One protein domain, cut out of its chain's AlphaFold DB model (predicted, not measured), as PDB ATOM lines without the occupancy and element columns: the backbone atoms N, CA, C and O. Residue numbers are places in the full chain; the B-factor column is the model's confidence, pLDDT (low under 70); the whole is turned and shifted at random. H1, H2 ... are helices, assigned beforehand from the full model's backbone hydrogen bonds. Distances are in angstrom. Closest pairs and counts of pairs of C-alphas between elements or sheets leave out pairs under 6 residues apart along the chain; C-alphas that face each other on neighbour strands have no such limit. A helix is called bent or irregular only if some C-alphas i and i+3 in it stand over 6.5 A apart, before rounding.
ATOM      1  N   LEU A  18     121.073 151.058  -2.935       96.38
ATOM      2  CA  LEU A  18     120.346 152.169  -3.545       96.38
ATOM      3  C   LEU A  18     120.506 152.162  -5.072       96.38
ATOM      4  O   LEU A  18     119.516 152.258  -5.794       96.38
ATOM      5  N   SER A  19     121.728 151.961  -5.579       95.81
ATOM      6  CA  SER A  19     121.983 151.909  -7.026       95.81
ATOM      7  C   SER A  19     121.191 150.805  -7.739       95.81
ATOM      8  O   SER A  19     120.783 150.970  -8.888       95.81
ATOM      9  N   LYS A  20     120.921 149.696  -7.041       96.12
ATOM     10  CA  LYS A  20     120.129 148.569  -7.548       96.12
ATOM     11  C   LYS A  20     118.633 148.823  -7.445       96.12
ATOM     12  O   LYS A  20     117.887 148.446  -8.345       96.12
ATOM     13  N   LEU A  21     118.200 149.483  -6.373       96.06
ATOM     14  CA  LEU A  21     116.803 149.853  -6.147       96.06
ATOM     15  C   LEU A  21     116.305 150.874  -7.180       96.06
ATOM     16  O   LEU A  21     115.166 150.799  -7.627       96.06
ATOM     17  N   PHE A  22     117.176 151.776  -7.628       95.69
ATOM     18  CA  PHE A  22     116.885 152.747  -8.688       95.69
ATOM     19  C   PHE A  22     117.231 152.243 -10.102       95.69
ATOM     20  O   PHE A  22     117.260 153.017 -11.058       95.69
ATOM     21  N   SER A  23     117.483 150.942 -10.252       95.19
ATOM     22  CA  SER A  23     117.679 150.270 -11.538       95.19
ATOM     23  C   SER A  23     116.392 149.561 -11.969       95.19
ATOM     24  O   SER A  23     115.567 149.189 -11.137       95.19
ATOM     25  N   THR A  24     116.242 149.359 -13.278       94.81
ATOM     26  CA  THR A  24     115.190 148.524 -13.892       94.81
ATOM     27  C   THR A  24     115.762 147.216 -14.453       94.81
ATOM     28  O   THR A  24     115.107 146.498 -15.207       94.81
ATOM     29  N   ARG A  25     117.043 146.925 -14.188       96.00
ATOM     30  CA  ARG A  25     117.732 145.753 -14.741       96.00
ATOM     31  C   ARG A  25     117.415 144.521 -13.905       96.00
ATOM     32  O   ARG A  25     117.656 144.515 -12.702       96.00
ATOM     33  N   GLN A  26     117.034 143.439 -14.580       94.75
ATOM     34  CA  GLN A  26     116.738 142.148 -13.952       94.75
ATOM     35  C   GLN A  26     117.874 141.641 -13.047       94.75
ATOM     36  O   GLN A  26     117.627 141.217 -11.928       94.75
ATOM     37  N   LYS A  27     119.136 141.760 -13.479       95.38
ATOM     38  CA  LYS A  27     120.284 141.357 -12.651       95.38
ATOM     39  C   LYS A  27     120.342 142.102 -11.308       95.38
ATOM     40  O   LYS A  27     120.756 141.538 -10.304       95.38
ATOM     41  N   ASP A  28     119.976 143.382 -11.292       96.25
ATOM     42  CA  ASP A  28     119.998 144.169 -10.058       96.25
ATOM     43  C   ASP A  28     118.857 143.756  -9.116       96.25
ATOM     44  O   ASP A  28     119.053 143.733  -7.903       96.25
ATOM     45  N   GLU A  29     117.708 143.362  -9.672       95.56
ATOM     46  CA  GLU A  29     116.611 142.748  -8.921       95.56
ATOM     47  C   GLU A  29     117.013 141.388  -8.323       95.56
ATOM     48  O   GLU A  29     116.778 141.139  -7.140       95.56
ATOM     49  N   GLU A  30     117.642 140.518  -9.117       94.94
ATOM     50  CA  GLU A  30     118.174 139.225  -8.665       94.94
ATOM     51  C   GLU A  30     119.170 139.424  -7.517       94.94
ATOM     52  O   GLU A  30     119.054 138.785  -6.471       94.94
ATOM     53  N   ASP A  31     120.082 140.392  -7.650       93.94
ATOM     54  CA  ASP A  31     121.033 140.714  -6.590       93.94
ATOM     55  C   ASP A  31     120.312 141.142  -5.294       93.94
ATOM     56  O   ASP A  31     120.680 140.677  -4.211       93.94
ATOM     57  N   LEU A  32     119.261 141.968  -5.373       95.25
ATOM     58  CA  LEU A  32     118.465 142.382  -4.206       95.25
ATOM     59  C   LEU A  32     117.750 141.202  -3.530       95.25
ATOM     60  O   LEU A  32     117.646 141.176  -2.302       95.25
ATOM     61  N   LYS A  33     117.300 140.210  -4.303       94.38
ATOM     62  CA  LYS A  33     116.621 139.008  -3.793       94.38
ATOM     63  C   LYS A  33     117.590 137.980  -3.207       94.38
ATOM     64  O   LYS A  33     117.284 137.377  -2.182       94.38
ATOM     65  N   GLU A  34     118.755 137.786  -3.818       91.81
ATOM     66  CA  GLU A  34     119.576 136.589  -3.583       91.81
ATOM     67  C   GLU A  34     120.880 136.856  -2.822       91.81
ATOM     68  O   GLU A  34     121.310 136.031  -2.017       91.81
ATOM     69  N   THR A  35     121.522 138.011  -3.023       83.06
ATOM     70  CA  THR A  35     122.919 138.220  -2.576       83.06
ATOM     71  C   THR A  35     123.058 138.722  -1.137       83.06
ATOM     72  O   THR A  35     124.169 138.910  -0.644       83.06
ATOM     73  N   GLY A  36     121.938 138.934  -0.436       84.62
ATOM     74  CA  GLY A  36     121.921 139.343   0.972       84.62
ATOM     75  C   GLY A  36     122.386 140.780   1.230       84.62
ATOM     76  O   GLY A  36     122.541 141.151   2.389       84.62
ATOM     77  N   ILE A  37     122.571 141.607   0.192       92.81
ATOM     78  CA  ILE A  37     122.970 143.025   0.312       92.81
ATOM     79  C   ILE A  37     122.091 143.768   1.330       92.81
ATOM     80  O   ILE A  37     122.600 144.509   2.170       92.81
ATOM     81  N   LEU A  38     120.779 143.509   1.313       94.31
ATOM     82  CA  LEU A  38     119.823 144.137   2.227       94.31
ATOM     83  C   LEU A  38     120.017 143.708   3.689       94.31
ATOM     84  O   LEU A  38     119.863 144.532   4.579       94.31
ATOM     85  N   LYS A  39     120.451 142.466   3.952       93.25
ATOM     86  CA  LYS A  39     120.766 141.986   5.315       93.25
ATOM     87  C   LYS A  39     121.961 142.704   5.935       93.25
ATOM     88  O   LYS A  39     122.092 142.735   7.154       93.25
ATOM     89  N   HIS A  40     122.842 143.236   5.096       93.12
ATOM     90  CA  HIS A  40     124.018 143.984   5.523       93.12
ATOM     91  C   HIS A  40     123.803 145.498   5.508       93.12
ATOM     92  O   HIS A  40     124.695 146.221   5.940       93.12
ATOM     93  N   SER A  41     122.650 145.964   5.026       94.62
ATOM     94  CA  SER A  41     122.332 147.386   4.929       94.62
ATOM     95  C   SER A  41     121.640 147.889   6.193       94.62
ATOM     96  O   SER A  41     120.823 147.191   6.799       94.62
ATOM     97  N   ASN A  42     121.900 149.139   6.555       96.25
ATOM     98  CA  ASN A  42     121.100 149.869   7.529       96.25
ATOM     99  C   ASN A  42     119.735 150.240   6.918       96.25
ATOM    100  O   ASN A  42     119.612 151.227   6.195       96.25
ATOM    101  N   ILE A  43     118.698 149.439   7.184       95.50
ATOM    102  CA  ILE A  43     117.379 149.608   6.547       95.50
ATOM    103  C   ILE A  43     116.742 150.986   6.808       95.50
ATOM    104  O   ILE A  43     116.307 151.600   5.834       95.50
ATOM    105  N   PRO A  44     116.697 151.522   8.046       96.19
ATOM    106  CA  PRO A  44     116.197 152.879   8.285       96.19
ATOM    107  C   PRO A  44     116.900 153.963   7.458       96.19
ATOM    108  O   PRO A  44     116.247 154.860   6.932       96.19
ATOM    109  N   GLU A  45     118.224 153.878   7.322       96.69
ATOM    110  CA  GLU A  45     118.998 154.816   6.502       96.69
ATOM    111  C   GLU A  45     118.670 154.654   5.018       96.69
ATOM    112  O   GLU A  45     118.414 155.642   4.333       96.69
ATOM    113  N   LEU A  46     118.586 153.412   4.540       96.62
ATOM    114  CA  LEU A  46     118.253 153.114   3.153       96.62
ATOM    115  C   LEU A  46     116.848 153.610   2.773       96.62
ATOM    116  O   LEU A  46     116.676 154.119   1.671       96.62
ATOM    117  N   VAL A  47     115.862 153.521   3.673       96.44
ATOM    118  CA  VAL A  47     114.516 154.090   3.463       96.44
ATOM    119  C   VAL A  47     114.587 155.603   3.264       96.44
ATOM    120  O   VAL A  47     114.048 156.103   2.278       96.44
ATOM    121  N   ASN A  48     115.304 156.316   4.137       96.88
ATOM    122  CA  ASN A  48     115.476 157.766   4.004       96.88
ATOM    123  C   ASN A  48     116.178 158.123   2.687       96.88
ATOM    124  O   ASN A  48     115.738 159.019   1.976       96.88
ATOM    125  N   MET A  49     117.219 157.371   2.314       96.25
ATOM    126  CA  MET A  49     117.908 157.561   1.035       96.25
ATOM    127  C   MET A  49     116.978 157.323  -0.159       96.25
ATOM    128  O   MET A  49     117.035 158.065  -1.131       96.25
ATOM    129  N   ILE A  50     116.110 156.309  -0.124       95.44
ATOM    130  CA  ILE A  50     115.143 156.077  -1.205       95.44
ATOM    131  C   ILE A  50     114.194 157.270  -1.339       95.44
ATOM    132  O   ILE A  50     113.930 157.707  -2.458       95.44
ATOM    133  N   ASP A  51     113.680 157.789  -0.227       94.31
ATOM    134  CA  ASP A  51     112.748 158.912  -0.257       94.31
ATOM    135  C   ASP A  51     113.415 160.201  -0.742       94.31
ATOM    136  O   ASP A  51     112.869 160.854  -1.630       94.31
ATOM    137  N   ASP A  52     114.636 160.490  -0.289       94.44
ATOM    138  CA  ASP A  52     115.411 161.641  -0.759       94.44
ATOM    139  C   ASP A  52     115.729 161.541  -2.262       94.44
ATOM    140  O   ASP A  52     115.595 162.515  -3.002       94.44
ATOM    141  N   TYR A  53     116.150 160.367  -2.750       92.44
ATOM    142  CA  TYR A  53     116.639 160.212  -4.127       92.44
ATOM    143  C   TYR A  53     115.532 160.141  -5.191       92.44
ATOM    144  O   TYR A  53     115.808 160.394  -6.368       92.44
ATOM    145  N   LYS A  54     114.280 159.855  -4.807       90.75
ATOM    146  CA  LYS A  54     113.124 159.893  -5.726       90.75
ATOM    147  C   LYS A  54     112.953 161.258  -6.392       90.75
ATOM    148  O   LYS A  54     112.592 161.311  -7.565       90.75
ATOM    149  N   ASP A  55     113.275 162.342  -5.698       88.75
ATOM    150  CA  ASP A  55     113.123 163.696  -6.239       88.75
ATOM    151  C   ASP A  55     114.180 164.051  -7.300       88.75
ATOM    152  O   ASP A  55     114.036 165.033  -8.029       88.75
ATOM    153  N   TYR A  65     111.051 150.439 -11.683       95.00
ATOM    154  CA  TYR A  65     112.088 150.576 -10.670       95.00
ATOM    155  C   TYR A  65     111.913 149.583  -9.522       95.00
ATOM    156  O   TYR A  65     110.843 149.455  -8.924       95.00
ATOM    157  N   ASN A  66     113.025 148.965  -9.135       95.00
ATOM    158  CA  ASN A  66     113.071 147.975  -8.062       95.00
ATOM    159  C   ASN A  66     112.645 148.537  -6.693       95.00
ATOM    160  O   ASN A  66     112.125 147.792  -5.865       95.00
ATOM    161  N   PHE A  67     112.808 149.840  -6.431       94.12
ATOM    162  CA  PHE A  67     112.410 150.444  -5.153       94.12
ATOM    163  C   PHE A  67     110.905 150.322  -4.869       94.12
ATOM    164  O   PHE A  67     110.507 150.381  -3.707       94.12
ATOM    165  N   HIS A  68     110.065 150.112  -5.889       93.75
ATOM    166  CA  HIS A  68     108.636 149.852  -5.694       93.75
ATOM    167  C   HIS A  68     108.364 148.517  -4.989       93.75
ATOM    168  O   HIS A  68     107.383 148.406  -4.260       93.75
ATOM    169  N   ASN A  69     109.263 147.547  -5.146       94.69
ATOM    170  CA  ASN A  69     109.168 146.212  -4.555       94.69
ATOM    171  C   ASN A  69     110.061 146.074  -3.309       94.69
ATOM    172  O   ASN A  69     110.324 144.966  -2.843       94.69
ATOM    173  N   PHE A  70     110.563 147.189  -2.762       95.00
ATOM    174  CA  PHE A  70     111.541 147.168  -1.674       95.00
ATOM    175  C   PHE A  70     111.048 146.382  -0.452       95.00
ATOM    176  O   PHE A  70     111.798 145.584   0.106       95.00
ATOM    177  N   HIS A  71     109.779 146.554  -0.073       94.69
ATOM    178  CA  HIS A  71     109.192 145.832   1.055       94.69
ATOM    179  C   HIS A  71     109.148 144.314   0.823       94.69
ATOM    180  O   HIS A  71     109.471 143.550   1.730       94.69
ATOM    181  N   ASP A  72     108.839 143.875  -0.398       95.50
ATOM    182  CA  ASP A  72     108.824 142.454  -0.753       95.50
ATOM    183  C   ASP A  72     110.228 141.850  -0.637       95.50
ATOM    184  O   ASP A  72     110.401 140.731  -0.151       95.50
ATOM    185  N   TYR A  73     111.261 142.607  -1.019       95.31
ATOM    186  CA  TYR A  73     112.645 142.169  -0.860       95.31
ATOM    187  C   TYR A  73     113.036 142.014   0.614       95.31
ATOM    188  O   TYR A  73     113.716 141.049   0.957       95.31
ATOM    189  N   LEU A  74     112.587 142.908   1.500       93.94
ATOM    190  CA  LEU A  74     112.825 142.768   2.943       93.94
ATOM    191  C   LEU A  74     112.172 141.496   3.501       93.94
ATOM    192  O   LEU A  74     112.836 140.725   4.198       93.94
ATOM    193  N   GLN A  75     110.932 141.208   3.095       94.44
ATOM    194  CA  GLN A  75     110.225 139.988   3.494       94.44
ATOM    195  C   GLN A  75     110.950 138.713   3.043       94.44
ATOM    196  O   GLN A  75     111.073 137.775   3.830       94.44
ATOM    197  N   ILE A  76     111.486 138.682   1.814       93.44
ATOM    198  CA  ILE A  76     112.300 137.560   1.305       93.44
ATOM    199  C   ILE A  76     113.502 137.285   2.220       93.44
ATOM    200  O   ILE A  76     113.878 136.131   2.437       93.44
ATOM    201  N   HIS A  77     114.095 138.336   2.789       90.50
ATOM    202  CA  HIS A  77     115.244 138.225   3.688       90.50
ATOM    203  C   HIS A  77     114.880 138.010   5.160       90.50
ATOM    204  O   HIS A  77     115.790 137.742   5.950       90.50
ATOM    205  N   GLY A  78     113.594 138.072   5.517       89.38
ATOM    206  CA  GLY A  78     113.108 137.976   6.895       89.38
ATOM    207  C   GLY A  78     113.461 139.196   7.753       89.38
ATOM    208  O   GLY A  78     113.706 139.026   8.949       89.38
TER     209      GLY A  78
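AT A GLANCE: This is residues 18 to 55 and 65 to 78 of the 79 residues of an uncharacterized protein of Listeria riparia FSL S10-1204 (UniProt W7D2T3). The first four helices wind round in one layer like an open horseshoe, with H2 along one side, H3 at the turn, H4 along the other side and the short H1 between H2 and H4. H5 packs over one face of this layer, touching H1, H2 and H3 and running opposite ways to H4. The printed part has 52 residues, with five named helices in the order H1, H2, H3, H4, H5 and no named strand, and its class is all helix. It is compact, with a radius of gyration of the C-alphas of 10.1 A, and its C-alphas span 28 by 23 by 15 A.

IN THESE COORDINATES: H1 is residues 18 to 21, 5.0 A from first to last C-alpha, and begins with C-alpha 18 at (120.346, 152.169, -3.545). H2 is residues 26 to 34, 12.1 A long. H3 is residues 37 to 40, 5.4 A long. H4 is residues 43 to 54, 16.6 A long, and ends with C-alpha 54 at (113.124, 159.893, -5.726). H5 is residues 66 to 77, 15.4 A long, and ends with C-alpha 77 at (115.244, 138.225, 3.688). H5 is irregular: C-alphas 68 and 71 are 7.9 A apart.

HOW THE PARTS SIT: H1 and H5 are the hubs, touching three helices each. H1 touches H2, where the closest C-alphas, those of Lys 20 and Asp 28, are 5.1 A apart. H1 touches H5 at residues 66 to 70 alone, with the C-alphas of Leu 21 and Phe 67 closest at 4.5 A. H1 and H4 only just touch, with 3 pairs of C-alphas within 8 A, on H4 at residues 46 to 50 alone; the closest are those of Leu 18 and Ile 50, 6.9 A apart. H2 and H5 touch and run the same way at a shallow tilt of 26 degrees, with the C-alphas of Lys 33 and Tyr 73 closest at 5.9 A. H3 and H5 only just touch, with 3 pairs of C-alphas within 8 A, on H5 at residues 74 to 77 alone; the closest are those of Lys 39 and His 77, 6.9 A apart. H4 and H5 are close but not clearly touching, their closest C-alphas, those of Ile 50 and Phe 67, being 7.4 A apart, and they run opposite ways at a shallow tilt of 12 degrees. H2 and H4 are apart, and H3 and H4 meet only through their link. Each O i to N i+4 pair is within hydrogen-bond range in H2 and H4, as are 5 of 8 in H5, while H1 and H3 are too short for such a pair.

THE WHOLE: The two C-alphas farthest apart, those of Asp 55 and Gly 78, are 28.9 A apart. Residues 56 to 64 are not printed, and C-alphas 55 and 65 are 13.9 A apart across the cut, which lies in the link from H4 to H5. The links H1 to H2, H2 to H3 and H3 to H4 are tight. The mean pLDDT of the printed part is 94.2, and no printed residue is under 70.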